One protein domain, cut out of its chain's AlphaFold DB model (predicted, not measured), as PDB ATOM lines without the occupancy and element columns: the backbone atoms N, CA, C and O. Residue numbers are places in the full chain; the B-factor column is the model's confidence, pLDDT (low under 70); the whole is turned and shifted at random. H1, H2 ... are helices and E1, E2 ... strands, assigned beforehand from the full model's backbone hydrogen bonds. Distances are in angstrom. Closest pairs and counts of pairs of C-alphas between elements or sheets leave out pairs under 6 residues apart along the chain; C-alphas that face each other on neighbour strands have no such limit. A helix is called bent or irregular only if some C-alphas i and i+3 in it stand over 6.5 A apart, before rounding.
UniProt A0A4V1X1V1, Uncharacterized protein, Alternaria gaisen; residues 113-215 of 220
ATOM      1  N   PRO A 113     -29.664  12.443 -43.180       69.06
ATOM      2  CA  PRO A 113     -28.226  12.533 -43.385       69.06
ATOM      3  C   PRO A 113     -27.933  12.482 -44.883       69.06
ATOM      4  O   PRO A 113     -28.448  11.612 -45.597       69.06
ATOM      5  N   LEU A 114     -27.100  13.407 -45.347       69.00
ATOM      6  CA  LEU A 114     -26.714  13.491 -46.746       69.00
ATOM      7  C   LEU A 114     -25.711  12.384 -47.049       69.00
ATOM      8  O   LEU A 114     -24.687  12.230 -46.387       69.00
ATOM      9  N   LYS A 115     -26.052  11.559 -48.034       71.25
ATOM     10  CA  LYS A 115     -25.229  10.445 -48.499       71.25
ATOM     11  C   LYS A 115     -25.248  10.420 -50.020       71.25
ATOM     12  O   LYS A 115     -26.313  10.698 -50.581       71.25
ATOM     13  N   PRO A 116     -24.167   9.980 -50.685       70.00
ATOM     14  CA  PRO A 116     -24.130   9.880 -52.147       70.00
ATOM     15  C   PRO A 116     -25.339   9.134 -52.732       70.00
ATOM     16  O   PRO A 116     -25.898   9.524 -53.754       70.00
ATOM     17  N   GLN A 117     -25.793   8.086 -52.034       72.75
ATOM     18  CA  GLN A 117     -26.898   7.231 -52.474       72.75
ATOM     19  C   GLN A 117     -28.279   7.894 -52.356       72.75
ATOM     20  O   GLN A 117     -29.189   7.512 -53.082       72.75
ATOM     21  N   ASN A 118     -28.443   8.863 -51.451       66.12
ATOM     22  CA  ASN A 118     -29.736   9.501 -51.177       66.12
ATOM     23  C   ASN A 118     -29.864  10.856 -51.878       66.12
ATOM     24  O   ASN A 118     -30.956  11.277 -52.245       66.12
ATOM     25  N   VAL A 119     -28.738  11.541 -52.055       66.06
ATOM     26  CA  VAL A 119     -28.707  12.928 -52.511       66.06
ATOM     27  C   VAL A 119     -29.017  13.053 -53.998       66.06
ATOM     28  O   VAL A 119     -29.791  13.925 -54.377       66.06
ATOM     29  N   SER A 120     -28.540  12.124 -54.828       59.28
ATOM     30  CA  SER A 120     -28.896  12.058 -56.255       59.28
ATOM     31  C   SER A 120     -30.409  11.882 -56.488       59.28
ATOM     32  O   SER A 120     -30.970  12.433 -57.437       59.28
ATOM     33  N   GLN A 121     -31.100  11.178 -55.586       61.78
ATOM     34  CA  GLN A 121     -32.552  10.977 -55.645       61.78
ATOM     35  C   GLN A 121     -33.351  12.218 -55.204       61.78
ATOM     36  O   GLN A 121     -34.515  12.366 -55.571       61.78
ATOM     37  N   TRP A 122     -32.761  13.111 -54.408       57.94
ATOM     38  CA  TRP A 122     -33.420  14.343 -53.961       57.94
ATOM     39  C   TRP A 122     -33.090  15.536 -54.835       57.94
ATOM     40  O   TRP A 122     -33.990  16.293 -55.168       57.94
ATOM     41  N   ALA A 123     -31.833  15.672 -55.255       57.31
ATOM     42  CA  ALA A 123     -31.406  16.711 -56.185       57.31
ATOM     43  C   ALA A 123     -32.163  16.631 -57.523       57.31
ATOM     44  O   ALA A 123     -32.391  17.650 -58.157       57.31
ATOM     45  N   SER A 124     -32.613  15.436 -57.922       55.91
ATOM     46  CA  SER A 124     -33.475  15.235 -59.098       55.91
ATOM     47  C   SER A 124     -34.935  15.683 -58.908       55.91
ATOM     48  O   SER A 124     -35.657  15.797 -59.896       55.91
ATOM     49  N   ASN A 125     -35.364  15.974 -57.676       57.00
ATOM     50  CA  ASN A 125     -36.648  16.599 -57.344       57.00
ATOM     51  C   ASN A 125     -36.413  18.067 -56.934       57.00
ATOM     52  O   ASN A 125     -36.659  18.453 -55.787       57.00
ATOM     53  N   GLU A 126     -35.894  18.870 -57.873       53.12
ATOM     54  CA  GLU A 126     -35.462  20.269 -57.675       53.12
ATOM     55  C   GLU A 126     -36.501  21.154 -56.957       53.12
ATOM     56  O   GLU A 126     -36.122  22.028 -56.176       53.12
ATOM     57  N   ASP A 127     -37.798  20.883 -57.139       53.91
ATOM     58  CA  ASP A 127     -38.902  21.672 -56.571       53.91
ATOM     59  C   ASP A 127     -39.064  21.545 -55.040       53.91
ATOM     60  O   ASP A 127     -39.668  22.417 -54.410       53.91
ATOM     61  N   ASP A 128     -38.542  20.481 -54.418       52.44
ATOM     62  CA  ASP A 128     -38.716  20.234 -52.978       52.44
ATOM     63  C   ASP A 128     -37.475  20.555 -52.141       52.44
ATOM     64  O   ASP A 128     -37.618  20.817 -50.948       52.44
ATOM     65  N   VAL A 129     -36.273  20.556 -52.726       55.19
ATOM     66  CA  VAL A 129     -35.000  20.677 -51.988       55.19
ATOM     67  C   VAL A 129     -34.510  22.121 -51.891       55.19
ATOM     68  O   VAL A 129     -33.851  22.481 -50.911       55.19
ATOM     69  N   LEU A 130     -34.845  22.964 -52.870       54.84
ATOM     70  CA  LEU A 130     -34.321  24.321 -52.967       54.84
ATOM     71  C   LEU A 130     -35.326  25.347 -52.400       54.84
ATOM     72  O   LEU A 130     -36.488  25.452 -52.782       54.84
ATOM     73  N   ASP A 131     -34.839  26.089 -51.410       56.06
ATOM     74  CA  ASP A 131     -35.368  27.316 -50.808       56.06
ATOM     75  C   ASP A 131     -36.609  27.322 -49.904       56.06
ATOM     76  O   ASP A 131     -36.629  28.148 -48.986       56.06
ATOM     77  N   SER A 132     -37.614  26.451 -50.023       63.28
ATOM     78  CA  SER A 132     -38.864  26.682 -49.256       63.28
ATOM     79  C   SER A 132     -39.070  25.810 -48.010       63.28
ATOM     80  O   SER A 132     -39.559  26.322 -47.001       63.28
ATOM     81  N   LYS A 133     -38.675  24.532 -48.028       71.06
ATOM     82  CA  LYS A 133     -39.084  23.565 -46.985       71.06
ATOM     83  C   LYS A 133     -37.962  23.056 -46.091       71.06
ATOM     84  O   LYS A 133     -38.229  22.761 -44.931       71.06
ATOM     85  N   TRP A 134     -36.729  22.977 -46.585       75.00
ATOM     86  CA  TRP A 134     -35.623  22.338 -45.864       75.00
ATOM     87  C   TRP A 134     -34.535  23.328 -45.462       75.00
ATOM     88  O   TRP A 134     -34.284  24.328 -46.134       75.00
ATOM     89  N   PHE A 135     -33.901  23.045 -44.335       79.44
ATOM     90  CA  PHE A 135     -32.751  23.746 -43.798       79.44
ATOM     91  C   PHE A 135     -31.574  22.773 -43.731       79.44
ATOM     92  O   PHE A 135     -31.723  21.656 -43.231       79.44
ATOM     93  N   LEU A 136     -30.411  23.196 -44.233       78.19
ATOM     94  CA  LEU A 136     -29.169  22.435 -44.137       78.19
ATOM     95  C   LEU A 136     -28.494  22.697 -42.793       78.19
ATOM     96  O   LEU A 136     -28.111  23.826 -42.496       78.19
ATOM     97  N   ARG A 137     -28.311  21.635 -42.019       81.69
ATOM     98  CA  ARG A 137     -27.559  21.616 -40.773       81.69
ATOM     99  C   ARG A 137     -26.098  21.319 -41.056       81.69
ATOM    100  O   ARG A 137     -25.754  20.219 -41.494       81.69
ATOM    101  N   ILE A 138     -25.263  22.315 -40.805       76.38
ATOM    102  CA  ILE A 138     -23.878  22.333 -41.255       76.38
ATOM    103  C   ILE A 138     -23.004  21.375 -40.439       76.38
ATOM    104  O   ILE A 138     -22.225  20.617 -41.008       76.38
ATOM    105  N   ASP A 139     -23.175  21.358 -39.117       79.38
ATOM    106  CA  ASP A 139     -22.387  20.528 -38.199       79.38
ATOM    107  C   ASP A 139     -22.567  19.023 -38.421       79.38
ATOM    108  O   ASP A 139     -21.648  18.252 -38.150       79.38
ATOM    109  N   ASP A 140     -23.723  18.616 -38.954       74.94
ATOM    110  CA  ASP A 140     -24.134  17.209 -39.009       74.94
ATOM    111  C   ASP A 140     -24.317  16.686 -40.436       74.94
ATOM    112  O   ASP A 140     -24.747  15.546 -40.620       74.94
ATOM    113  N   GLY A 141     -24.054  17.523 -41.450       75.25
ATOM    114  CA  GLY A 141     -24.223  17.164 -42.860       75.25
ATOM    115  C   GLY A 141     -25.623  16.620 -43.160       75.25
ATOM    116  O   GLY A 141     -25.778  15.579 -43.801       75.25
ATOM    117  N   SER A 142     -26.658  17.270 -42.628       76.25
ATOM    118  CA  SER A 142     -28.030  16.762 -42.692       76.25
ATOM    119  C   SER A 142     -29.031  17.859 -43.002       76.25
ATOM    120  O   SER A 142     -28.783  19.026 -42.723       76.25
ATOM    121  N   ILE A 143     -30.177  17.497 -43.571       74.62
ATOM    122  CA  ILE A 143     -31.278  18.440 -43.793       74.62
ATOM    123  C   ILE A 143     -32.449  18.142 -42.859       74.62
ATOM    124  O   ILE A 143     -32.665  16.988 -42.478       74.62
ATOM    125  N   TYR A 144     -33.214  19.177 -42.513       73.88
ATOM    126  CA  TYR A 144     -34.461  19.059 -41.753       73.88
ATOM    127  C   TYR A 144     -35.486  20.142 -42.136       73.88
ATOM    128  O   TYR A 144     -35.109  21.150 -42.735       73.88
ATOM    129  N   PRO A 145     -36.783  19.967 -41.826       76.00
ATOM    130  CA  PRO A 145     -37.825  20.930 -42.166       76.00
ATOM    131  C   PRO A 145     -37.620  22.292 -41.490       76.00
ATOM    132  O   PRO A 145     -37.439  22.368 -40.272       76.00
ATOM    133  N   LYS A 146     -37.733  23.385 -42.255       80.56
ATOM    134  CA  LYS A 146     -37.625  24.772 -41.757       80.56
ATOM    135  C   LYS A 146     -38.634  25.086 -40.655       80.56
ATOM    136  O   LYS A 146     -38.342  25.870 -39.767       80.56
ATOM    137  N   GLU A 147     -39.805  24.463 -40.672       80.50
ATOM    138  CA  GLU A 147     -40.832  24.615 -39.627       80.50
ATOM    139  C   GLU A 147     -40.408  24.099 -38.243       80.50
ATOM    140  O   GLU A 147     -41.011  24.460 -37.231       80.50
ATOM    141  N   LEU A 148     -39.365  23.268 -38.184       77.19
ATOM    142  CA  LEU A 148     -38.777  22.778 -36.940       77.19
ATOM    143  C   LEU A 148     -37.542  23.588 -36.514       77.19
ATOM    144  O   LEU A 148     -36.956  23.305 -35.475       77.19
ATOM    145  N   LEU A 149     -37.145  24.599 -37.290       81.69
ATOM    146  CA  LEU A 149     -36.023  25.478 -36.983       81.69
ATOM    147  C   LEU A 149     -36.367  26.365 -35.781       81.69
ATOM    148  O   LEU A 149     -37.263  27.207 -35.855       81.69
ATOM    149  N   THR A 150     -35.659  26.179 -34.667       84.69
ATOM    150  CA  THR A 150     -35.807  27.051 -33.496       84.69
ATOM    151  C   THR A 150     -34.891  28.271 -33.619       84.69
ATOM    152  O   THR A 150     -33.865  28.188 -34.300       84.69
ATOM    153  N   PRO A 151     -35.212  29.404 -32.967       87.75
ATOM    154  CA  PRO A 151     -34.338  30.579 -32.961       87.75
ATOM    155  C   PRO A 151     -32.911  30.266 -32.494       87.75
ATOM    156  O   PRO A 151     -31.949  30.737 -33.089       87.75
ATOM    157  N   GLU A 152     -32.764  29.402 -31.490       87.31
ATOM    158  CA  GLU A 152     -31.462  28.995 -30.953       87.31
ATOM    159  C   GLU A 152     -30.646  28.192 -31.972       87.31
ATOM    160  O   GLU A 152     -29.426  28.321 -32.038       87.31
ATOM    161  N   GLU A 153     -31.309  27.363 -32.783       87.12
ATOM    162  CA  GLU A 153     -30.653  26.638 -33.872       87.12
ATOM    163  C   GLU A 153     -30.205  27.604 -34.976       87.12
ATOM    164  O   GLU A 153     -29.102  27.456 -35.493       87.12
ATOM    165  N   VAL A 154     -31.000  28.634 -35.294       88.88
ATOM    166  CA  VAL A 154     -30.595  29.688 -36.244       88.88
ATOM    167  C   VAL A 154     -29.335  30.399 -35.763       88.88
ATOM    168  O   VAL A 154     -28.386  30.547 -36.530       88.88
ATOM    169  N   GLU A 155     -29.312  30.819 -34.500       91.38
ATOM    170  CA  GLU A 155     -28.160  31.499 -33.906       91.38
ATOM    171  C   GLU A 155     -26.916  30.606 -33.900       91.38
ATOM    172  O   GLU A 155     -25.825  31.057 -34.252       91.38
ATOM    173  N   TYR A 156     -27.075  29.323 -33.565       90.12
ATOM    174  CA  TYR A 156     -25.976  28.363 -33.578       90.12
ATOM    175  C   TYR A 156     -25.403  28.146 -34.984       90.12
ATOM    176  O   TYR A 156     -24.187  28.190 -35.168       90.12
ATOM    177  N   GLN A 157     -26.261  27.958 -35.989       88.12
ATOM    178  CA  GLN A 157     -25.830  27.764 -37.375       88.12
ATOM    179  C   GLN A 157     -25.194  29.034 -37.955       88.12
ATOM    180  O   GLN A 157     -24.225  28.945 -38.711       88.12
ATOM    181  N   ALA A 158     -25.677  30.220 -37.568       90.12
ATOM    182  CA  ALA A 158     -25.049  31.490 -37.925       90.12
ATOM    183  C   ALA A 158     -23.643  31.614 -37.317       90.12
ATOM    184  O   ALA A 158     -22.693  31.927 -38.033       90.12
ATOM    185  N   TRP A 159     -23.490  31.286 -36.030       91.00
ATOM    186  CA  TRP A 159     -22.188  31.256 -35.363       91.00
ATOM    187  C   TRP A 159     -21.222  30.250 -36.007       91.00
ATOM    188  O   TRP A 159     -20.053  30.573 -36.223       91.00
ATOM    189  N   LEU A 160     -21.699  29.049 -36.353       87.62
ATOM    190  CA  LEU A 160     -20.903  28.052 -37.076       87.62
ATOM    191  C   LEU A 160     -20.423  28.592 -38.424       87.62
ATOM    192  O   LEU A 160     -19.249  28.447 -38.747       87.62
ATOM    193  N   SER A 161     -21.311  29.240 -39.178       86.19
ATOM    194  CA  SER A 161     -21.000  29.784 -40.505       86.19
ATOM    195  C   SER A 161     -19.965  30.910 -40.441       86.19
ATOM    196  O   SER A 161     -19.093  31.001 -41.300       86.19
ATOM    197  N   GLU A 162     -20.029  31.759 -39.411       89.69
ATOM    198  CA  GLU A 162     -19.037  32.814 -39.181       89.69
ATOM    199  C   GLU A 162     -17.666  32.233 -38.809       89.69
ATOM    200  O   GLU A 162     -16.627  32.743 -39.232       89.69
ATOM    201  N   ARG A 163     -17.654  31.157 -38.014       87.62
ATOM    202  CA  ARG A 163     -16.420  30.558 -37.503       87.62
ATOM    203  C   ARG A 163     -15.736  29.614 -38.492       87.62
ATOM    204  O   ARG A 163     -14.509  29.541 -38.470       87.62
ATOM    205  N   TYR A 164     -16.508  28.922 -39.326       84.56
ATOM    206  CA  TYR A 164     -16.040  27.935 -40.302       84.56
ATOM    207  C   TYR A 164     -16.553  28.303 -41.709       84.56
ATOM    208  O   TYR A 164     -17.468  27.661 -42.239       84.56
ATOM    209  N   PRO A 165     -16.012  29.374 -42.325       83.06
ATOM    210  CA  PRO A 165     -16.492  29.892 -43.609       83.06
ATOM    211  C   PRO A 165     -16.330  28.899 -44.770       83.06
ATOM    212  O   PRO A 165     -17.078  28.959 -45.745       83.06
ATOM    213  N   GLU A 166     -15.387  27.962 -44.673       76.25
ATOM    214  CA  GLU A 166     -15.217  26.860 -45.617       76.25
ATOM    215  C   GLU A 166     -16.471  25.988 -45.722       76.25
ATOM    216  O   GLU A 166     -16.785  25.476 -46.795       76.25
ATOM    217  N   VAL A 167     -17.236  25.880 -44.639       72.50
ATOM    218  CA  VAL A 167     -18.438  25.052 -44.593       72.50
ATOM    219  C   VAL A 167     -19.645  25.807 -45.140       72.50
ATOM    220  O   VAL A 167     -20.473  25.235 -45.849       72.50
ATOM    221  N   GLU A 168     -19.702  27.123 -44.930       74.44
ATOM    222  CA  GLU A 168     -20.677  27.959 -45.633       74.44
ATOM    223  C   GLU A 168     -20.412  27.964 -47.148       74.44
ATOM    224  O   GLU A 168     -21.356  27.997 -47.936       74.44
ATOM    225  N   ALA A 169     -19.155  27.833 -47.591       77.56
ATOM    226  CA  ALA A 169     -18.838  27.686 -49.011       77.56
ATOM    227  C   ALA A 169     -19.402  26.383 -49.614       77.56
ATOM    228  O   ALA A 169     -19.838  26.395 -50.766       77.56
ATOM    229  N   ILE A 170     -19.460  25.284 -48.849       74.06
ATOM    230  CA  ILE A 170     -20.116  24.025 -49.259       74.06
ATOM    231  C   ILE A 170     -21.607  24.262 -49.496       74.06
ATOM    232  O   ILE A 170     -22.154  23.833 -50.517       74.06
ATOM    233  N   LYS A 171     -22.256  24.989 -48.581       73.69
ATOM    234  CA  LYS A 171     -23.668  25.364 -48.690       73.69
ATOM    235  C   LYS A 171     -23.921  26.295 -49.876       73.69
ATOM    236  O   LYS A 171     -24.782  26.004 -50.699       73.69
ATOM    237  N   ALA A 172     -23.137  27.360 -50.020       77.56
ATOM    238  CA  ALA A 172     -23.277  28.332 -51.103       77.56
ATOM    239  C   ALA A 172     -23.065  27.718 -52.496       77.56
ATOM    240  O   ALA A 172     -23.703  28.129 -53.462       77.56
ATOM    241  N   ARG A 173     -22.175  26.724 -52.607       78.44
ATOM    242  CA  ARG A 173     -21.895  26.010 -53.859       78.44
ATOM    243  C   ARG A 173     -22.837  24.833 -54.121       78.44
ATOM    244  O   ARG A 173     -22.702  24.198 -55.159       78.44
ATOM    245  N   GLY A 174     -23.746  24.517 -53.197       75.31
ATOM    246  CA  GLY A 174     -24.648  23.373 -53.333       75.31
ATOM    247  C   GLY A 174     -23.940  22.015 -53.302       75.31
ATOM    248  O   GLY A 174     -24.530  21.020 -53.705       75.31
ATOM    249  N   LEU A 175     -22.694  21.940 -52.818       76.38
ATOM    250  CA  LEU A 175     -21.882  20.713 -52.855       76.38
ATOM    251  C   LEU A 175     -22.482  19.586 -52.004       76.38
ATOM    252  O   LEU A 175     -22.284  18.408 -52.271       76.38
ATOM    253  N   TYR A 176     -23.294  19.941 -51.013       73.25
ATOM    254  CA  TYR A 176     -24.075  19.001 -50.212       73.25
ATOM    255  C   TYR A 176     -25.171  18.264 -51.020       73.25
ATOM    256  O   TYR A 176     -25.765  17.312 -50.513       73.25
ATOM    257  N   LEU A 177     -25.440  18.697 -52.260       74.81
ATOM    258  CA  LEU A 177     -26.319  18.038 -53.233       74.81
ATOM    259  C   LEU A 177     -25.558  17.278 -54.331       74.81
ATOM    260  O   LEU A 177     -26.172  16.623 -55.171       74.81
ATOM    261  N   ASP A 178     -24.233  17.356 -54.329       77.06
ATOM    262  CA  ASP A 178     -23.388  16.734 -55.335       77.06
ATOM    263  C   ASP A 178     -22.966  15.336 -54.859       77.06
ATOM    264  O   ASP A 178     -22.259  15.164 -53.863       77.06
ATOM    265  N   ALA A 179     -23.447  14.306 -55.557       78.75
ATOM    266  CA  ALA A 179     -23.155  12.921 -55.210       78.75
ATOM    267  C   ALA A 179     -21.668  12.574 -55.380       78.75
ATOM    268  O   ALA A 179     -21.155  11.774 -54.593       78.75
ATOM    269  N   ASP A 180     -20.985  13.183 -56.354       81.56
ATOM    270  CA  ASP A 180     -19.562  12.957 -56.594       81.56
ATOM    271  C   ASP A 180     -18.747  13.596 -55.465       81.56
ATOM    272  O   ASP A 180     -17.916  12.917 -54.859       81.56
ATOM    273  N   TYR A 181     -19.079  14.832 -55.077       78.56
ATOM    274  CA  TYR A 181     -18.474  15.509 -53.920       78.56
ATOM    275  C   TYR A 181     -18.654  14.721 -52.610       78.56
ATOM    276  O   TYR A 181     -17.720  14.538 -51.829       78.56
ATOM    277  N   LEU A 182     -19.857  14.199 -52.357       73.75
ATOM    278  CA  LEU A 182     -20.128  13.397 -51.159       73.75
ATOM    279  C   LEU A 182     -19.448  12.020 -51.188       73.75
ATOM    280  O   LEU A 182     -19.315  11.382 -50.141       73.75
ATOM    281  N   SER A 183     -19.064  11.526 -52.368       77.19
ATOM    282  CA  SER A 183     -18.386  10.234 -52.526       77.19
ATOM    283  C   SER A 183     -16.882  10.293 -52.243       77.19
ATOM    284  O   SER A 183     -16.262   9.239 -52.097       77.19
ATOM    285  N   GLN A 184     -16.330  11.503 -52.123       77.75
ATOM    286  CA  GLN A 184     -14.907  11.785 -51.941       77.75
ATOM    287  C   GLN A 184     -14.676  12.400 -50.550       77.75
ATOM    288  O   GLN A 184     -14.650  13.623 -50.406       77.75
ATOM    289  N   PRO A 185     -14.576  11.575 -49.487       65.94
ATOM    290  CA  PRO A 185     -14.455  12.065 -48.113       65.94
ATOM    291  C   PRO A 185     -13.226  12.961 -47.905       65.94
ATOM    292  O   PRO A 185     -13.296  13.968 -47.216       65.94
ATOM    293  N   GLU A 186     -12.121  12.659 -48.581       66.69
ATOM    294  CA  GLU A 186     -10.909  13.482 -48.586       66.69
ATOM    295  C   GLU A 186     -11.103  14.904 -49.147       66.69
ATOM    296  O   GLU A 186     -10.334  15.801 -48.803       66.69
ATOM    297  N   GLU A 187     -12.118  15.132 -49.986       64.00
ATOM    298  CA  GLU A 187     -12.440  16.452 -50.546       64.00
ATOM    299  C   GLU A 187     -13.473  17.222 -49.707       64.00
ATOM    300  O   GLU A 187     -13.678  18.417 -49.932       64.00
ATOM    301  N   ASN A 188     -14.097  16.564 -48.724       62.41
ATOM    302  CA  ASN A 188     -15.130  17.137 -47.859       62.41
ATOM    303  C   ASN A 188     -14.769  17.146 -46.362       62.41
ATOM    304  O   ASN A 188     -15.628  17.431 -45.523       62.41
ATOM    305  N   ASP A 189     -13.497  16.905 -46.036       62.72
ATOM    306  CA  ASP A 189     -12.980  16.990 -44.674       62.72
ATOM    307  C   ASP A 189     -13.121  18.421 -44.125       62.72
ATOM    308  O   ASP A 189     -12.436  19.365 -44.524       62.72
ATOM    309  N   MET A 190     -14.024  18.575 -43.160       62.81
ATOM    310  CA  MET A 190     -14.184  19.805 -42.391       62.81
ATOM    311  C   MET A 190     -13.105  19.885 -41.310       62.81
ATOM    312  O   MET A 190     -12.771  18.888 -40.663       62.81
ATOM    313  N   LEU A 191     -12.586  21.089 -41.060       65.56
ATOM    314  CA  LEU A 191     -11.652  21.314 -39.962       65.56
ATOM    315  C   LEU A 191     -12.379  21.161 -38.615       65.56
ATOM    316  O   LEU A 191     -12.935  22.107 -38.063       65.56
ATOM    317  N   ILE A 192     -12.350  19.952 -38.056       69.44
ATOM    318  CA  ILE A 192     -12.896  19.658 -36.729       69.44
ATOM    319  C   ILE A 192     -11.860  20.063 -35.680       69.44
ATOM    320  O   ILE A 192     -11.037  19.261 -35.231       69.44
ATOM    321  N   ASP A 193     -11.875  21.336 -35.292       81.56
ATOM    322  CA  ASP A 193     -11.085  21.800 -34.155       81.56
ATOM    323  C   ASP A 193     -11.750  21.412 -32.812       81.56
ATOM    324  O   ASP A 193     -12.875  20.900 -32.730       81.56
ATOM    325  N   LYS A 194     -11.040  21.650 -31.704       83.19
ATOM    326  CA  LYS A 194     -11.560  21.352 -30.359       83.19
ATOM    327  C   LYS A 194     -12.848  22.129 -30.042       83.19
ATOM    328  O   LYS A 194     -13.685  21.632 -29.288       83.19
ATOM    329  N   TYR A 195     -13.001  23.340 -30.575       84.88
ATOM    330  CA  TYR A 195     -14.185  24.169 -30.367       84.88
ATOM    331  C   TYR A 195     -15.380  23.635 -31.151       84.88
ATOM    332  O   TYR A 195     -16.470  23.568 -30.581       84.88
ATOM    333  N   PHE A 196     -15.178  23.189 -32.393       84.75
ATOM    334  CA  PHE A 196     -16.184  22.492 -33.182       84.75
ATOM    335  C   PHE A 196     -16.720  21.303 -32.392       84.75
ATOM    336  O   PHE A 196     -17.905  21.281 -32.071       84.75
ATOM    337  N   HIS A 197     -15.842  20.387 -31.965       81.88
ATOM    338  CA  HIS A 197     -16.249  19.171 -31.259       81.88
ATOM    339  C   HIS A 197     -17.070  19.467 -29.994       81.88
ATOM    340  O   HIS A 197     -18.147  18.905 -29.803       81.88
ATOM    341  N   ILE A 198     -16.598  20.388 -29.144       85.38
ATOM    342  CA  ILE A 198     -17.316  20.759 -27.914       85.38
ATOM    343  C   ILE A 198     -18.671  21.388 -28.247       85.38
ATOM    344  O   ILE A 198     -19.678  21.011 -27.648       85.38
ATOM    345  N   SER A 199     -18.704  22.335 -29.189       86.62
ATOM    346  CA  SER A 199     -19.930  23.047 -29.551       86.62
ATOM    347  C   SER A 199     -20.984  22.100 -30.130       86.62
ATOM    348  O   SER A 199     -22.113  22.095 -29.649       86.62
ATOM    349  N   HIS A 200     -20.586  21.228 -31.060       84.75
ATOM    350  CA  HIS A 200     -21.443  20.227 -31.685       84.75
ATOM    351  C   HIS A 200     -21.993  19.233 -30.653       84.75
ATOM    352  O   HIS A 200     -23.197  18.980 -30.623       84.75
ATOM    353  N   CYS A 201     -21.161  18.711 -29.740       84.19
ATOM    354  CA  CYS A 201     -21.633  17.767 -28.722       84.19
ATOM    355  C   CYS A 201     -22.588  18.417 -27.712       84.19
ATOM    356  O   CYS A 201     -23.626  17.840 -27.382       84.19
ATOM    357  N   VAL A 202     -22.263  19.613 -27.210       88.62
ATOM    358  CA  VAL A 202     -23.129  20.335 -26.264       88.62
ATOM    359  C   VAL A 202     -24.463  20.681 -26.916       88.62
ATOM    360  O   VAL A 202     -25.517  20.491 -26.304       88.62
ATOM    361  N   HIS A 203     -24.431  21.152 -28.158       87.38
ATOM    362  CA  HIS A 203     -25.634  21.536 -28.878       87.38
ATOM    363  C   HIS A 203     -26.490  20.321 -29.264       87.38
ATOM    364  O   HIS A 203     -27.698  20.329 -29.039       87.38
ATOM    365  N   SER A 204     -25.874  19.210 -29.671       84.31
ATOM    366  CA  SER A 204     -26.563  17.927 -29.882       84.31
ATOM    367  C   SER A 204     -27.290  17.428 -28.628       84.31
ATOM    368  O   SER A 204     -28.440  16.990 -28.702       84.31
ATOM    369  N   MET A 205     -26.680  17.553 -27.443       83.00
ATOM    370  CA  MET A 205     -27.356  17.211 -26.182       83.00
ATOM    371  C   MET A 205     -28.556  18.118 -25.893       83.00
ATOM    372  O   MET A 205     -29.581  17.644 -25.401       83.00
ATOM    373  N   ARG A 206     -28.461  19.415 -26.211       84.81
ATOM    374  CA  ARG A 206     -29.593  20.344 -26.078       84.81
ATOM    375  C   ARG A 206     -30.735  19.962 -27.013       84.81
ATOM    376  O   ARG A 206     -31.871  19.899 -26.552       84.81
ATOM    377  N   ARG A 207     -30.438  19.632 -28.276       77.94
ATOM    378  CA  ARG A 207     -31.428  19.129 -29.245       77.94
ATOM    379  C   ARG A 207     -32.153  17.895 -28.698       77.94
ATOM    380  O   ARG A 207     -33.381  17.878 -28.670       77.94
ATOM    381  N   TYR A 208     -31.411  16.920 -28.157       80.00
ATOM    382  CA  TYR A 208     -31.995  15.743 -27.499       80.00
ATOM    383  C   TYR A 208     -32.938  16.121 -26.359       80.00
ATOM    384  O   TYR A 208     -34.052  15.601 -26.277       80.00
ATOM    385  N   TRP A 209     -32.510  17.030 -25.485       79.38
ATOM    386  CA  TRP A 209     -33.323  17.456 -24.354       79.38
ATOM    387  C   TRP A 209     -34.618  18.136 -24.811       79.38
ATOM    388  O   TRP A 209     -35.698  17.753 -24.372       79.38
ATOM    389  N   VAL A 210     -34.533  19.076 -25.754       76.75
ATOM    390  CA  VAL A 210     -35.706  19.750 -26.332       76.75
ATOM    391  C   VAL A 210     -36.650  18.738 -26.976       76.75
ATOM    392  O   VAL A 210     -37.860  18.793 -26.748       76.75
ATOM    393  N   ALA A 211     -36.118  17.781 -27.734       74.25
ATOM    394  CA  ALA A 211     -36.917  16.742 -28.369       74.25
ATOM    395  C   ALA A 211     -37.636  15.846 -27.355       74.25
ATOM    396  O   ALA A 211     -38.798  15.486 -27.558       74.25
ATOM    397  N   LYS A 212     -36.962  15.513 -26.251       75.62
ATOM    398  CA  LYS A 212     -37.526  14.727 -25.155       75.62
ATOM    399  C   LYS A 212     -38.658  15.470 -24.439       75.62
ATOM    400  O   LYS A 212     -39.702  14.869 -24.208       75.62
ATOM    401  N   GLU A 213     -38.471  16.750 -24.117       79.31
ATOM    402  CA  GLU A 213     -39.454  17.547 -23.364       79.31
ATOM    403  C   GLU A 213     -40.671  17.944 -24.211       79.31
ATOM    404  O   GLU A 213     -41.799  17.970 -23.727       79.31
ATOM    405  N   THR A 214     -40.462  18.242 -25.494       71.81
ATOM    406  CA  THR A 214     -41.526  18.749 -26.378       71.81
ATOM    407  C   THR A 214     -42.182  17.667 -27.235       71.81
ATOM    408  O   THR A 214     -43.178  17.932 -27.907       71.81
ATOM    409  N   GLY A 215     -41.600  16.465 -27.285       67.94
ATOM    410  CA  GLY A 215     -41.986  15.405 -28.217       67.94
ATOM    411  C   GLY A 215     -41.651  15.701 -29.688       67.94
ATOM    412  O   GLY A 215     -41.857  14.835 -30.541       67.94
TER     413      GLY A 215
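AT A GLANCE: This is residues 113 to 215 of the 220 residues of an uncharacterized protein of Alternaria gaisen (UniProt A0A4V1X1V1). A short strand hairpin, E1 and E2, sits in the middle of a loosely joined ring of helices. On one side the long H6 and H3 run side by side, H4 turns off from the end of H3, and on the far side the small H1 meets H2 and H5; residues 208 to 215, of which 208 to 214 belong to H6, stick out. The printed part has 103 residues, in the order H1 H2 E1 E2 H3 H4 H5 H6, and is mostly helix. It is compact, with a radius of gyration of the C-alphas of 14.1 A and spans of 36 by 30 by 21 A.

IN THESE COORDINATES: H1 is residues 116 to 123, 10.8 A long, from C-alpha 116 at (-24.130, 9.880, -52.147); it is neither bent nor irregular, but only just: C-alphas 117 and 120 are 6.4 A apart. H2 is 126 to 129, E1 134 to 137 and E2 142 to 145. H3, 151 to 163, is 18.5 A long; H4 is 165 to 172 and H5 179 to 183. H6, 194 to 214, is 30.3 A long and ends at C-alpha 214 (-41.526, 18.749, -26.378).

HOW THE PARTS SIT: H1 and H2 only just touch, only at the corner, with 3 pairs of C-alphas within 8 A, the closest Ala 123 and Val 129 at 6.8 A. H1 and H5 touch, the closest C-alphas being Pro 116 and Ala 179, 4.4 A. E1 and E2 form an antiparallel hairpin, with N 135 and O 144 at 2.8 A. H3 and H4 are close but not clearly touching, at a steep tilt of 63 degrees; the closest C-alphas, Ser 161 and Glu 168, are 5.5 A apart. H3 and H6 are near each other; H6 is apart from E1 and E2. Every O i to N i+4 pair is within hydrogen-bond range in H3, H4, H5 and H6; in H1 2 of 4 are, and H2 is too short for one.

THE WHOLE: The C-alphas farthest apart, Asp 180 and Glu 213, are 39.0 A apart. The printed part has no cut, and no link is long. Mean pLDDT of the printed part is 75.5; residues 113 to 114, 118 to 132, 185 to 192 and 215 are under 70.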